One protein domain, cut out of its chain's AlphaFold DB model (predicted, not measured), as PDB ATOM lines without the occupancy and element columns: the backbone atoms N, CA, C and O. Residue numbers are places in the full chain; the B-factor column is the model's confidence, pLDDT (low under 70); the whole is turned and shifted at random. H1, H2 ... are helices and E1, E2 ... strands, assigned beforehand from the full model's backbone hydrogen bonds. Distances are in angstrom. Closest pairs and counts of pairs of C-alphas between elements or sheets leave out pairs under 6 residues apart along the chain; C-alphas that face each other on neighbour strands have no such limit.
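This is residues 11 to 83 of the 593 residues of an uncharacterized protein of Spodoptera exigua (UniProt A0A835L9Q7). A strongly twisted four-stranded sheet has helix H2 slantwise over one face and the other face bare; short H1 is off the sheet, and the E2 to E3 link loops past one end. The printed part has 73 residues, with H1 E1 H2 E2 E3 E4 along the chain, class mixed. The sheet, E1 E2 E3 E4, is mixed; the whole is compact, radius of gyration of the C-alphas 12.1 A, spans 34 by 27 by 18 A.

E2, residues 47 to 52, E3, residues 63 to 71, and E4, residues 74 to 82, form a meander of two antiparallel hairpins; N 49 and O 68, and N 67 and O 78, are each 2.8 A apart. Edge strand E1, residues 19 to 21, is parallel to E2, N 20 and O 48 being 2.9 A apart. H2, residues 28 to 40, is over E3, height over the sheet 8.4 A. E1, H2, E2 form a strand-helix-strand unit, parallel neighbours joined through a helix, its crossover left-handed. H1, residues 11 to 16, is close but not clearly touching H2; their closest C-alphas, Ile 15 and Lys 32, are 7.5 A apart. In H1 and H2 every O i to N i+4 pair is within hydrogen-bond range.

From first to last C-alpha, H2 measures 18.3 A, E3 25.0 A and E4 24.7 A. H1 begins at C-alpha 11 (25.366, -14.828, 90.761); E4 ends at C-alpha 82 (32.234, -25.725, 109.871).

The farthest C-alphas, Val 11 and Gly 57, are 35.4 A apart. The printed part has no cut and no long link. pLDDT is under 70 at residues 11 to 17 and 54 to 62.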
ATOM      1  N   VAL A  11      24.647 -13.541  90.719       49.59
ATOM      2  CA  VAL A  11      25.366 -14.828  90.761       49.59
ATOM      3  C   VAL A  11      25.135 -15.538  92.101       49.59
ATOM      4  O   VAL A  11      24.969 -16.756  92.141       49.59
ATOM      5  N   ASN A  12      25.047 -14.786  93.203       50.62
ATOM      6  CA  ASN A  12      24.901 -15.345  94.552       50.62
ATOM      7  C   ASN A  12      23.507 -15.967  94.759       50.62
ATOM      8  O   ASN A  12      23.387 -17.007  95.404       50.62
ATOM      9  N   LEU A  13      22.467 -15.399  94.138       52.97
ATOM     10  CA  LEU A  13      21.114 -15.978  94.114       52.97
ATOM     11  C   LEU A  13      21.064 -17.373  93.455       52.97
ATOM     12  O   LEU A  13      20.298 -18.220  93.904       52.97
ATOM     13  N   ILE A  14      21.909 -17.633  92.449       55.41
ATOM     14  CA  ILE A  14      22.000 -18.927  91.740       55.41
ATOM     15  C   ILE A  14      22.808 -19.963  92.546       55.41
ATOM     16  O   ILE A  14      22.585 -21.167  92.444       55.41
ATOM     17  N   ILE A  15      23.746 -19.524  93.391       57.50
ATOM     18  CA  ILE A  15      24.448 -20.433  94.312       57.50
ATOM     19  C   ILE A  15      23.479 -20.955  95.381       57.50
ATOM     20  O   ILE A  15      23.515 -22.138  95.709       57.50
ATOM     21  N   MET A  16      22.597 -20.092  95.893       61.22
ATOM     22  CA  MET A  16      21.704 -20.413  97.012       61.22
ATOM     23  C   MET A  16      20.382 -21.085  96.598       61.22
ATOM     24  O   MET A  16      19.712 -21.651  97.455       61.22
ATOM     25  N   SER A  17      20.002 -21.082  95.312       63.59
ATOM     26  CA  SER A  17      18.711 -21.624  94.839       63.59
ATOM     27  C   SER A  17      18.532 -23.140  94.995       63.59
ATOM     28  O   SER A  17      17.412 -23.626  94.875       63.59
ATOM     29  N   HIS A  18      19.608 -23.883  95.272       78.69
ATOM     30  CA  HIS A  18      19.594 -25.346  95.438       78.69
ATOM     31  C   HIS A  18      19.730 -25.787  96.907       78.69
ATOM     32  O   HIS A  18      19.771 -26.988  97.186       78.69
ATOM     33  N   PHE A  19      19.851 -24.832  97.840       89.88
ATOM     34  CA  PHE A  19      20.156 -25.079  99.251       89.88
ATOM     35  C   PHE A  19      18.918 -24.873 100.133       89.88
ATOM     36  O   PHE A  19      18.282 -23.821 100.114       89.88
ATOM     37  N   GLU A  20      18.594 -25.878 100.945       91.00
ATOM     38  CA  GLU A  20      17.450 -25.878 101.861       91.00
ATOM     39  C   GLU A  20      17.865 -26.247 103.294       91.00
ATOM     40  O   GLU A  20      18.887 -26.892 103.517       91.00
ATOM     41  N   GLY A  21      17.033 -25.886 104.274       89.94
ATOM     42  CA  GLY A  21      17.205 -26.294 105.671       89.94
ATOM     43  C   GLY A  21      18.097 -25.366 106.500       89.94
ATOM     44  O   GLY A  21      18.015 -24.146 106.383       89.94
ATOM     45  N   ASP A  22      18.896 -25.955 107.387       88.12
ATOM     46  CA  ASP A  22      19.660 -25.296 108.456       88.12
ATOM     47  C   ASP A  22      21.062 -24.850 107.989       88.12
ATOM     48  O   ASP A  22      22.075 -25.482 108.301       88.12
ATOM     49  N   PHE A  23      21.113 -23.776 107.191       88.38
ATOM     50  CA  PHE A  23      22.347 -23.242 106.588       88.38
ATOM     51  C   PHE A  23      22.593 -21.742 106.834       88.38
ATOM     52  O   PHE A  23      23.581 -21.191 106.356       88.38
ATOM     53  N   GLN A  24      21.703 -21.054 107.555       85.06
ATOM     54  CA  GLN A  24      21.707 -19.588 107.690       85.06
ATOM     55  C   GLN A  24      22.878 -19.050 108.532       85.06
ATOM     56  O   GLN A  24      23.165 -17.857 108.496       85.06
ATOM     57  N   ASP A  25      23.544 -19.922 109.288       82.44
ATOM     58  CA  ASP A  25      24.729 -19.651 110.106       82.44
ATOM     59  C   ASP A  25      26.048 -20.084 109.426       82.44
ATOM     60  O   ASP A  25      27.099 -20.115 110.070       82.44
ATOM     61  N   ILE A  26      26.003 -20.396 108.124       89.12
ATOM     62  CA  ILE A  26      27.155 -20.740 107.279       89.12
ATOM     63  C   ILE A  26      27.465 -19.554 106.352       89.12
ATOM     64  O   ILE A  26      26.568 -18.989 105.727       89.12
ATOM     65  N   SER A  27      28.737 -19.163 106.242       90.38
ATOM     66  CA  SER A  27      29.140 -18.045 105.370       90.38
ATOM     67  C   SER A  27      29.159 -18.406 103.881       90.38
ATOM     68  O   SER A  27      29.280 -19.570 103.504       90.38
ATOM     69  N   GLU A  28      29.113 -17.390 103.015       90.25
ATOM     70  CA  GLU A  28      29.152 -17.561 101.555       90.25
ATOM     71  C   GLU A  28      30.405 -18.318 101.073       90.25
ATOM     72  O   GLU A  28      30.296 -19.195 100.217       90.25
ATOM     73  N   GLY A  29      31.581 -18.049 101.656       91.81
ATOM     74  CA  GLY A  29      32.820 -18.759 101.314       91.81
ATOM     75  C   GLY A  29      32.767 -20.246 101.680       91.81
ATOM     76  O   GLY A  29      33.144 -21.099 100.875       91.81
ATOM     77  N   GLN A  30      32.215 -20.567 102.854       94.62
ATOM     78  CA  GLN A  30      31.994 -21.945 103.305       94.62
ATOM     79  C   GLN A  30      30.952 -22.663 102.427       94.62
ATOM     80  O   GLN A  30      31.198 -23.779 101.973       94.62
ATOM     81  N   LEU A  31      29.824 -22.013 102.115       94.19
ATOM     82  CA  LEU A  31      28.784 -22.542 101.220       94.19
ATOM     83  C   LEU A  31      29.309 -22.799  99.799       94.19
ATOM     84  O   LEU A  31      28.999 -23.834  99.209       94.19
ATOM     85  N   LYS A  32      30.139 -21.898  99.262       93.25
ATOM     86  CA  LYS A  32      30.792 -22.058  97.955       93.25
ATOM     87  C   LYS A  32      31.743 -23.257  97.939       93.25
ATOM     88  O   LYS A  32      31.692 -24.052  97.006       93.25
ATOM     89  N   PHE A  33      32.565 -23.421  98.978       95.38
ATOM     90  CA  PHE A  33      33.431 -24.595  99.110       95.38
ATOM     91  C   PHE A  33      32.619 -25.902  99.153       95.38
ATOM     92  O   PHE A  33      32.921 -26.846  98.423       95.38
ATOM     93  N   ILE A  34      31.544 -25.930  99.948       94.88
ATOM     94  CA  ILE A  34      30.628 -27.074 100.048       94.88
ATOM     95  C   ILE A  34      30.016 -27.416  98.682       94.88
ATOM     96  O   ILE A  34      30.035 -28.585  98.292       94.88
ATOM     97  N   LYS A  35      29.528 -26.412  97.936       93.06
ATOM     98  CA  LYS A  35      28.977 -26.601  96.584       93.06
ATOM     99  C   LYS A  35      29.996 -27.259  95.652       93.06
ATOM    100  O   LYS A  35      29.685 -28.284  95.053       93.06
ATOM    101  N   ASN A  36      31.213 -26.716  95.586       93.62
ATOM    102  CA  ASN A  36      32.265 -27.225  94.703       93.62
ATOM    103  C   ASN A  36      32.571 -28.709  94.971       93.62
ATOM    104  O   ASN A  36      32.601 -29.505  94.036       93.62
ATOM    105  N   VAL A  37      32.728 -29.113  96.239       94.62
ATOM    106  CA  VAL A  37      33.013 -30.520  96.583       94.62
ATOM    107  C   VAL A  37      31.849 -31.446  96.205       94.62
ATOM    108  O   VAL A  37      32.086 -32.564  95.750       94.62
ATOM    109  N   ILE A  38      30.597 -30.999  96.361       93.12
ATOM    110  CA  ILE A  38      29.402 -31.761  95.959       93.12
ATOM    111  C   ILE A  38      29.365 -31.950  94.429       93.12
ATOM    112  O   ILE A  38      29.155 -33.068  93.948       93.12
ATOM    113  N   GLU A  39      29.652 -30.898  93.658       91.75
ATOM    114  CA  GLU A  39      29.736 -30.957  92.192       91.75
ATOM    115  C   GLU A  39      30.884 -31.855  91.703       91.75
ATOM    116  O   GLU A  39      30.694 -32.638  90.769       91.75
ATOM    117  N   GLU A  40      32.044 -31.819  92.366       92.25
ATOM    118  CA  GLU A  40      33.180 -32.719  92.113       92.25
ATOM    119  C   GLU A  40      32.853 -34.193  92.383       92.25
ATOM    120  O   GLU A  40      33.440 -35.075  91.755       92.25
ATOM    121  N   LYS A  41      31.912 -34.498  93.293       90.44
ATOM    122  CA  LYS A  41      31.409 -35.872  93.490       90.44
ATOM    123  C   LYS A  41      30.317 -36.259  92.482       90.44
ATOM    124  O   LYS A  41      29.749 -37.340  92.599       90.44
ATOM    125  N   GLY A  42      30.036 -35.412  91.489       90.19
ATOM    126  CA  GLY A  42      29.080 -35.678  90.413       90.19
ATOM    127  C   GLY A  42      27.644 -35.237  90.704       90.19
ATOM    128  O   GLY A  42      26.752 -35.565  89.926       90.19
ATOM    129  N   PHE A  43      27.393 -34.488  91.780       89.12
ATOM    130  CA  PHE A  43      26.055 -34.012  92.152       89.12
ATOM    131  C   PHE A  43      25.827 -32.563  91.697       89.12
ATOM    132  O   PHE A  43      25.611 -31.655  92.500       89.12
ATOM    133  N   LYS A  44      25.905 -32.339  90.381       85.69
ATOM    134  CA  LYS A  44      25.638 -31.027  89.766       85.69
ATOM    135  C   LYS A  44      24.161 -30.662  89.872       85.69
ATOM    136  O   LYS A  44      23.314 -31.553  89.822       85.69
ATOM    137  N   ASP A  45      23.889 -29.373  90.093       82.81
ATOM    138  CA  ASP A  45      22.554 -28.752  90.223       82.81
ATOM    139  C   ASP A  45      21.571 -29.479  91.169       82.81
ATOM    140  O   ASP A  45      20.358 -29.251  91.163       82.81
ATOM    141  N   SER A  46      22.112 -30.346  92.025       86.50
ATOM    142  CA  SER A  46      21.379 -31.277  92.873       86.50
ATOM    143  C   SER A  46      20.794 -30.565  94.086       86.50
ATOM    144  O   SER A  46      21.344 -29.576  94.571       86.50
ATOM    145  N   LYS A  47      19.681 -31.079  94.614       89.06
ATOM    146  CA  LYS A  47      19.057 -30.520  95.816       89.06
ATOM    147  C   LYS A  47      19.905 -30.864  97.039       89.06
ATOM    148  O   LYS A  47      20.162 -32.041  97.299       89.06
ATOM    149  N   VAL A  48      20.305 -29.844  97.799       92.69
ATOM    150  CA  VAL A  48      21.159 -29.973  98.987       92.69
ATOM    151  C   VAL A  48      20.393 -29.513 100.224       92.69
ATOM    152  O   VAL A  48      20.023 -28.346 100.343       92.69
ATOM    153  N   VAL A  49      20.158 -30.429 101.161       94.06
ATOM    154  CA  VAL A  49      19.411 -30.170 102.399       94.06
ATOM    155  C   VAL A  49      20.353 -30.218 103.596       94.06
ATOM    156  O   VAL A  49      20.957 -31.253 103.880       94.06
ATOM    157  N   PHE A  50      20.446 -29.108 104.321       93.81
ATOM    158  CA  PHE A  50      21.204 -28.976 105.559       93.81
ATOM    159  C   PHE A  50      20.317 -29.274 106.774       93.81
ATOM    160  O   PHE A  50      19.189 -28.792 106.878       93.81
ATOM    161  N   ALA A  51      20.838 -30.047 107.722       91.00
ATOM    162  CA  ALA A  51      20.187 -30.365 108.988       91.00
ATOM    163  C   ALA A  51      21.221 -30.436 110.130       91.00
ATOM    164  O   ALA A  51      22.399 -30.687 109.868       91.00
ATOM    165  N   PRO A  52      20.822 -30.307 111.406       84.31
ATOM    166  CA  PRO A  52      21.721 -30.549 112.534       84.31
ATOM    167  C   PRO A  52      22.322 -31.967 112.516       84.31
ATOM    168  O   PRO A  52      21.620 -32.964 112.310       84.31
ATOM    169  N   ALA A  53      23.632 -32.095 112.762       75.44
ATOM    170  CA  ALA A  53      24.278 -33.410 112.804       75.44
ATOM    171  C   ALA A  53      23.970 -34.203 114.092       75.44
ATOM    172  O   ALA A  53      23.948 -35.437 114.051       75.44
ATOM    173  N   GLY A  54      23.693 -33.522 115.208       68.38
ATOM    174  CA  GLY A  54      23.423 -34.096 116.533       68.38
ATOM    175  C   GLY A  54      22.431 -33.255 117.344       68.38
ATOM    176  O   GLY A  54      21.783 -32.363 116.798       68.38
ATOM    177  N   ALA A  55      22.311 -33.541 118.639       62.72
ATOM    178  CA  ALA A  55      21.537 -32.719 119.561       62.72
ATOM    179  C   ALA A  55      22.279 -31.408 119.883       62.72
ATOM    180  O   ALA A  55      23.501 -31.294 119.716       62.72
ATOM    181  N   ALA A  56      21.554 -30.401 120.380       52.03
ATOM    182  CA  ALA A  56      22.206 -29.204 120.902       52.03
ATOM    183  C   ALA A  56      23.152 -29.592 122.057       52.03
ATOM    184  O   ALA A  56      22.835 -30.436 122.894       52.03
ATOM    185  N   GLY A  57      24.356 -29.019 122.059       50.66
ATOM    186  CA  GLY A  57      25.408 -29.406 122.994       50.66
ATOM    187  C   GLY A  57      26.120 -30.727 122.695       50.66
ATOM    188  O   GLY A  57      26.784 -31.230 123.591       50.66
ATOM    189  N   ASP A  58      26.016 -31.315 121.499       54.41
ATOM    190  CA  ASP A  58      26.974 -32.352 121.066       54.41
ATOM    191  C   ASP A  58      28.267 -31.746 120.489       54.41
ATOM    192  O   ASP A  58      29.325 -32.363 120.586       54.41
ATOM    193  N   ASN A  59      28.201 -30.526 119.938       60.44
ATOM    194  CA  ASN A  59      29.300 -29.865 119.228       60.44
ATOM    195  C   ASN A  59      29.524 -28.444 119.773       60.44
ATOM    196  O   ASN A  59      28.720 -27.547 119.522       60.44
ATOM    197  N   TYR A  60      30.603 -28.244 120.539       54.91
ATOM    198  CA  TYR A  60      30.882 -26.978 121.241       54.91
ATOM    199  C   TYR A  60      31.833 -26.039 120.480       54.91
ATOM    200  O   TYR A  60      31.750 -24.826 120.648       54.91
ATOM    201  N   VAL A  61      32.735 -26.587 119.656       56.72
ATOM    202  CA  VAL A  61      33.816 -25.832 118.986       56.72
ATOM    203  C   VAL A  61      33.500 -25.507 117.524       56.72
ATOM    204  O   VAL A  61      33.773 -24.403 117.058       56.72
ATOM    205  N   ALA A  62      32.920 -26.465 116.802       63.50
ATOM    206  CA  ALA A  62      32.544 -26.333 115.399       63.50
ATOM    207  C   ALA A  62      31.023 -26.406 115.249       63.50
ATOM    208  O   ALA A  62      30.345 -27.106 116.004       63.50
ATOM    209  N   ASN A  63      30.492 -25.727 114.238       77.81
ATOM    210  CA  ASN A  63      29.125 -25.946 113.796       77.81
ATOM    211  C   ASN A  63      29.104 -27.221 112.945       77.81
ATOM    212  O   ASN A  63      29.831 -27.296 111.957       77.81
ATOM    213  N   VAL A  64      28.339 -28.241 113.339       85.50
ATOM    214  CA  VAL A  64      28.337 -29.533 112.637       85.50
ATOM    215  C   VAL A  64      26.961 -29.802 112.045       85.50
ATOM    216  O   VAL A  64      25.985 -30.045 112.763       85.50
ATOM    217  N   LYS A  65      26.899 -29.761 110.715       89.38
ATOM    218  CA  LYS A  65      25.691 -29.984 109.919       89.38
ATOM    219  C   LYS A  65      25.791 -31.331 109.207       89.38
ATOM    220  O   LYS A  65      26.857 -31.724 108.744       89.38
ATOM    221  N   ARG A  66      24.667 -32.025 109.084       92.69
ATOM    222  CA  ARG A  66      24.467 -33.097 108.112       92.69
ATOM    223  C   ARG A  66      23.944 -32.474 106.829       92.69
ATOM    224  O   ARG A  66      22.982 -31.712 106.864       92.69
ATOM    225  N   ILE A  67      24.559 -32.824 105.713       94.38
ATOM    226  CA  ILE A  67      24.166 -32.397 104.380       94.38
ATOM    227  C   ILE A  67      23.675 -33.636 103.638       94.38
ATOM    228  O   ILE A  67      24.443 -34.578 103.447       94.38
ATOM    229  N   LYS A  68      22.406 -33.639 103.229       93.94
ATOM    230  CA  LYS A  68      21.841 -34.670 102.354       93.94
ATOM    231  C   LYS A  68      21.691 -34.115 100.948       93.94
ATOM    232  O   LYS A  68      20.999 -33.118 100.748       93.94
ATOM    233  N   VAL A  69      22.328 -34.769  99.987       92.38
ATOM    234  CA  VAL A  69      22.260 -34.426  98.566       92.38
ATOM    235  C   VAL A  69      21.417 -35.469  97.845       92.38
ATOM    236  O   VAL A  69      21.649 -36.670  97.996       92.38
ATOM    237  N   GLN A  70      20.445 -35.006  97.061       86.06
ATOM    238  CA  GLN A  70      19.670 -35.829  96.131       86.06
ATOM    239  C   GLN A  70      19.929 -35.345  94.705       86.06
ATOM    240  O   GLN A  70      19.655 -34.187  94.381       86.06
ATOM    241  N   GLY A  71      20.447 -36.239  93.865       79.56
ATOM    242  CA  GLY A  71      20.721 -35.982  92.453       79.56
ATOM    243  C   GLY A  71      20.570 -37.248  91.614       79.56
ATOM    244  O   GLY A  71      20.272 -38.323  92.131       79.56
ATOM    245  N   GLU A  72      20.799 -37.134  90.308       74.06
ATOM    246  CA  GLU A  72      20.642 -38.251  89.362       74.06
ATOM    247  C   GLU A  72      21.591 -39.424  89.669       74.06
ATOM    248  O   GLU A  72      21.232 -40.585  89.494       74.06
ATOM    249  N   ASN A  73      22.766 -39.124  90.235       76.56
ATOM    250  CA  ASN A  73      23.759 -40.103  90.687       76.56
ATOM    251  C   ASN A  73      23.445 -40.730  92.068       76.56
ATOM    252  O   ASN A  73      24.309 -41.365  92.674       76.56
ATOM    253  N   GLY A  74      22.217 -40.571  92.576       84.44
ATOM    254  CA  GLY A  74      21.720 -41.216  93.793       84.44
ATOM    255  C   GLY A  74      21.627 -40.281  95.001       84.44
ATOM    256  O   GLY A  74      21.175 -39.138  94.900       84.44
ATOM    257  N   GLN A  75      22.017 -40.784  96.174       88.50
ATOM    258  CA  GLN A  75      22.009 -40.028  97.429       88.50
ATOM    259  C   GLN A  75      23.403 -40.002  98.052       88.50
ATOM    260  O   GLN A  75      24.102 -41.012  98.065       88.50
ATOM    261  N   LEU A  76      23.777 -38.851  98.606       91.12
ATOM    262  CA  LEU A  76      25.030 -38.652  99.330       91.12
ATOM    263  C   LEU A  76      24.729 -37.956 100.664       91.12
ATOM    264  O   LEU A  76      24.075 -36.912 100.681       91.12
ATOM    265  N   SER A  77      25.193 -38.535 101.775       93.44
ATOM    266  CA  SER A  77      25.112 -37.927 103.112       93.44
ATOM    267  C   SER A  77      26.516 -37.563 103.592       93.44
ATOM    268  O   SER A  77      27.420 -38.398 103.583       93.44
ATOM    269  N   ILE A  78      26.699 -36.303 103.980       94.12
ATOM    270  CA  ILE A  78      27.980 -35.713 104.383       94.12
ATOM    271  C   ILE A  78      27.818 -35.102 105.775       94.12
ATOM    272  O   ILE A  78      26.827 -34.426 106.050       94.12
ATOM    273  N   ILE A  79      28.819 -35.263 106.635       92.31
ATOM    274  CA  ILE A  79      28.985 -34.456 107.842       92.31
ATOM    275  C   ILE A  79      29.929 -33.298 107.527       92.31
ATOM    276  O   ILE A  79      31.105 -33.498 107.233       92.31
ATOM    277  N   ALA A  80      29.405 -32.079 107.598       92.38
ATOM    278  CA  ALA A  80      30.169 -30.852 107.456       92.38
ATOM    279  C   ALA A  80      30.495 -30.278 108.834       92.38
ATOM    280  O   ALA A  80      29.598 -29.845 109.559       92.38
ATOM    281  N   LYS A  81      31.782 -30.251 109.181       90.50
ATOM    282  CA  LYS A  81      32.308 -29.522 110.340       90.50
ATOM    283  C   LYS A  81      32.744 -28.147 109.847       90.50
ATOM    284  O   LYS A  81      33.571 -28.053 108.946       90.50
ATOM    285  N   ILE A  82      32.152 -27.093 110.392       89.69
ATOM    286  CA  ILE A  82      32.234 -25.725 109.871       89.69
ATOM    287  C   ILE A  82      32.779 -24.827 110.981       89.69
ATOM    288  O   ILE A  82      32.262 -24.833 112.106       89.69
ATOM    289  N   ALA A  83      33.847 -24.084 110.692       87.06
ATOM    290  CA  ALA A  83      34.456 -23.200 111.677       87.06
ATOM    291  C   ALA A  83      33.541 -22.003 111.992       87.06
ATOM    292  O   ALA A  83      32.852 -21.499 111.097       87.06
TER     293      ALA A  83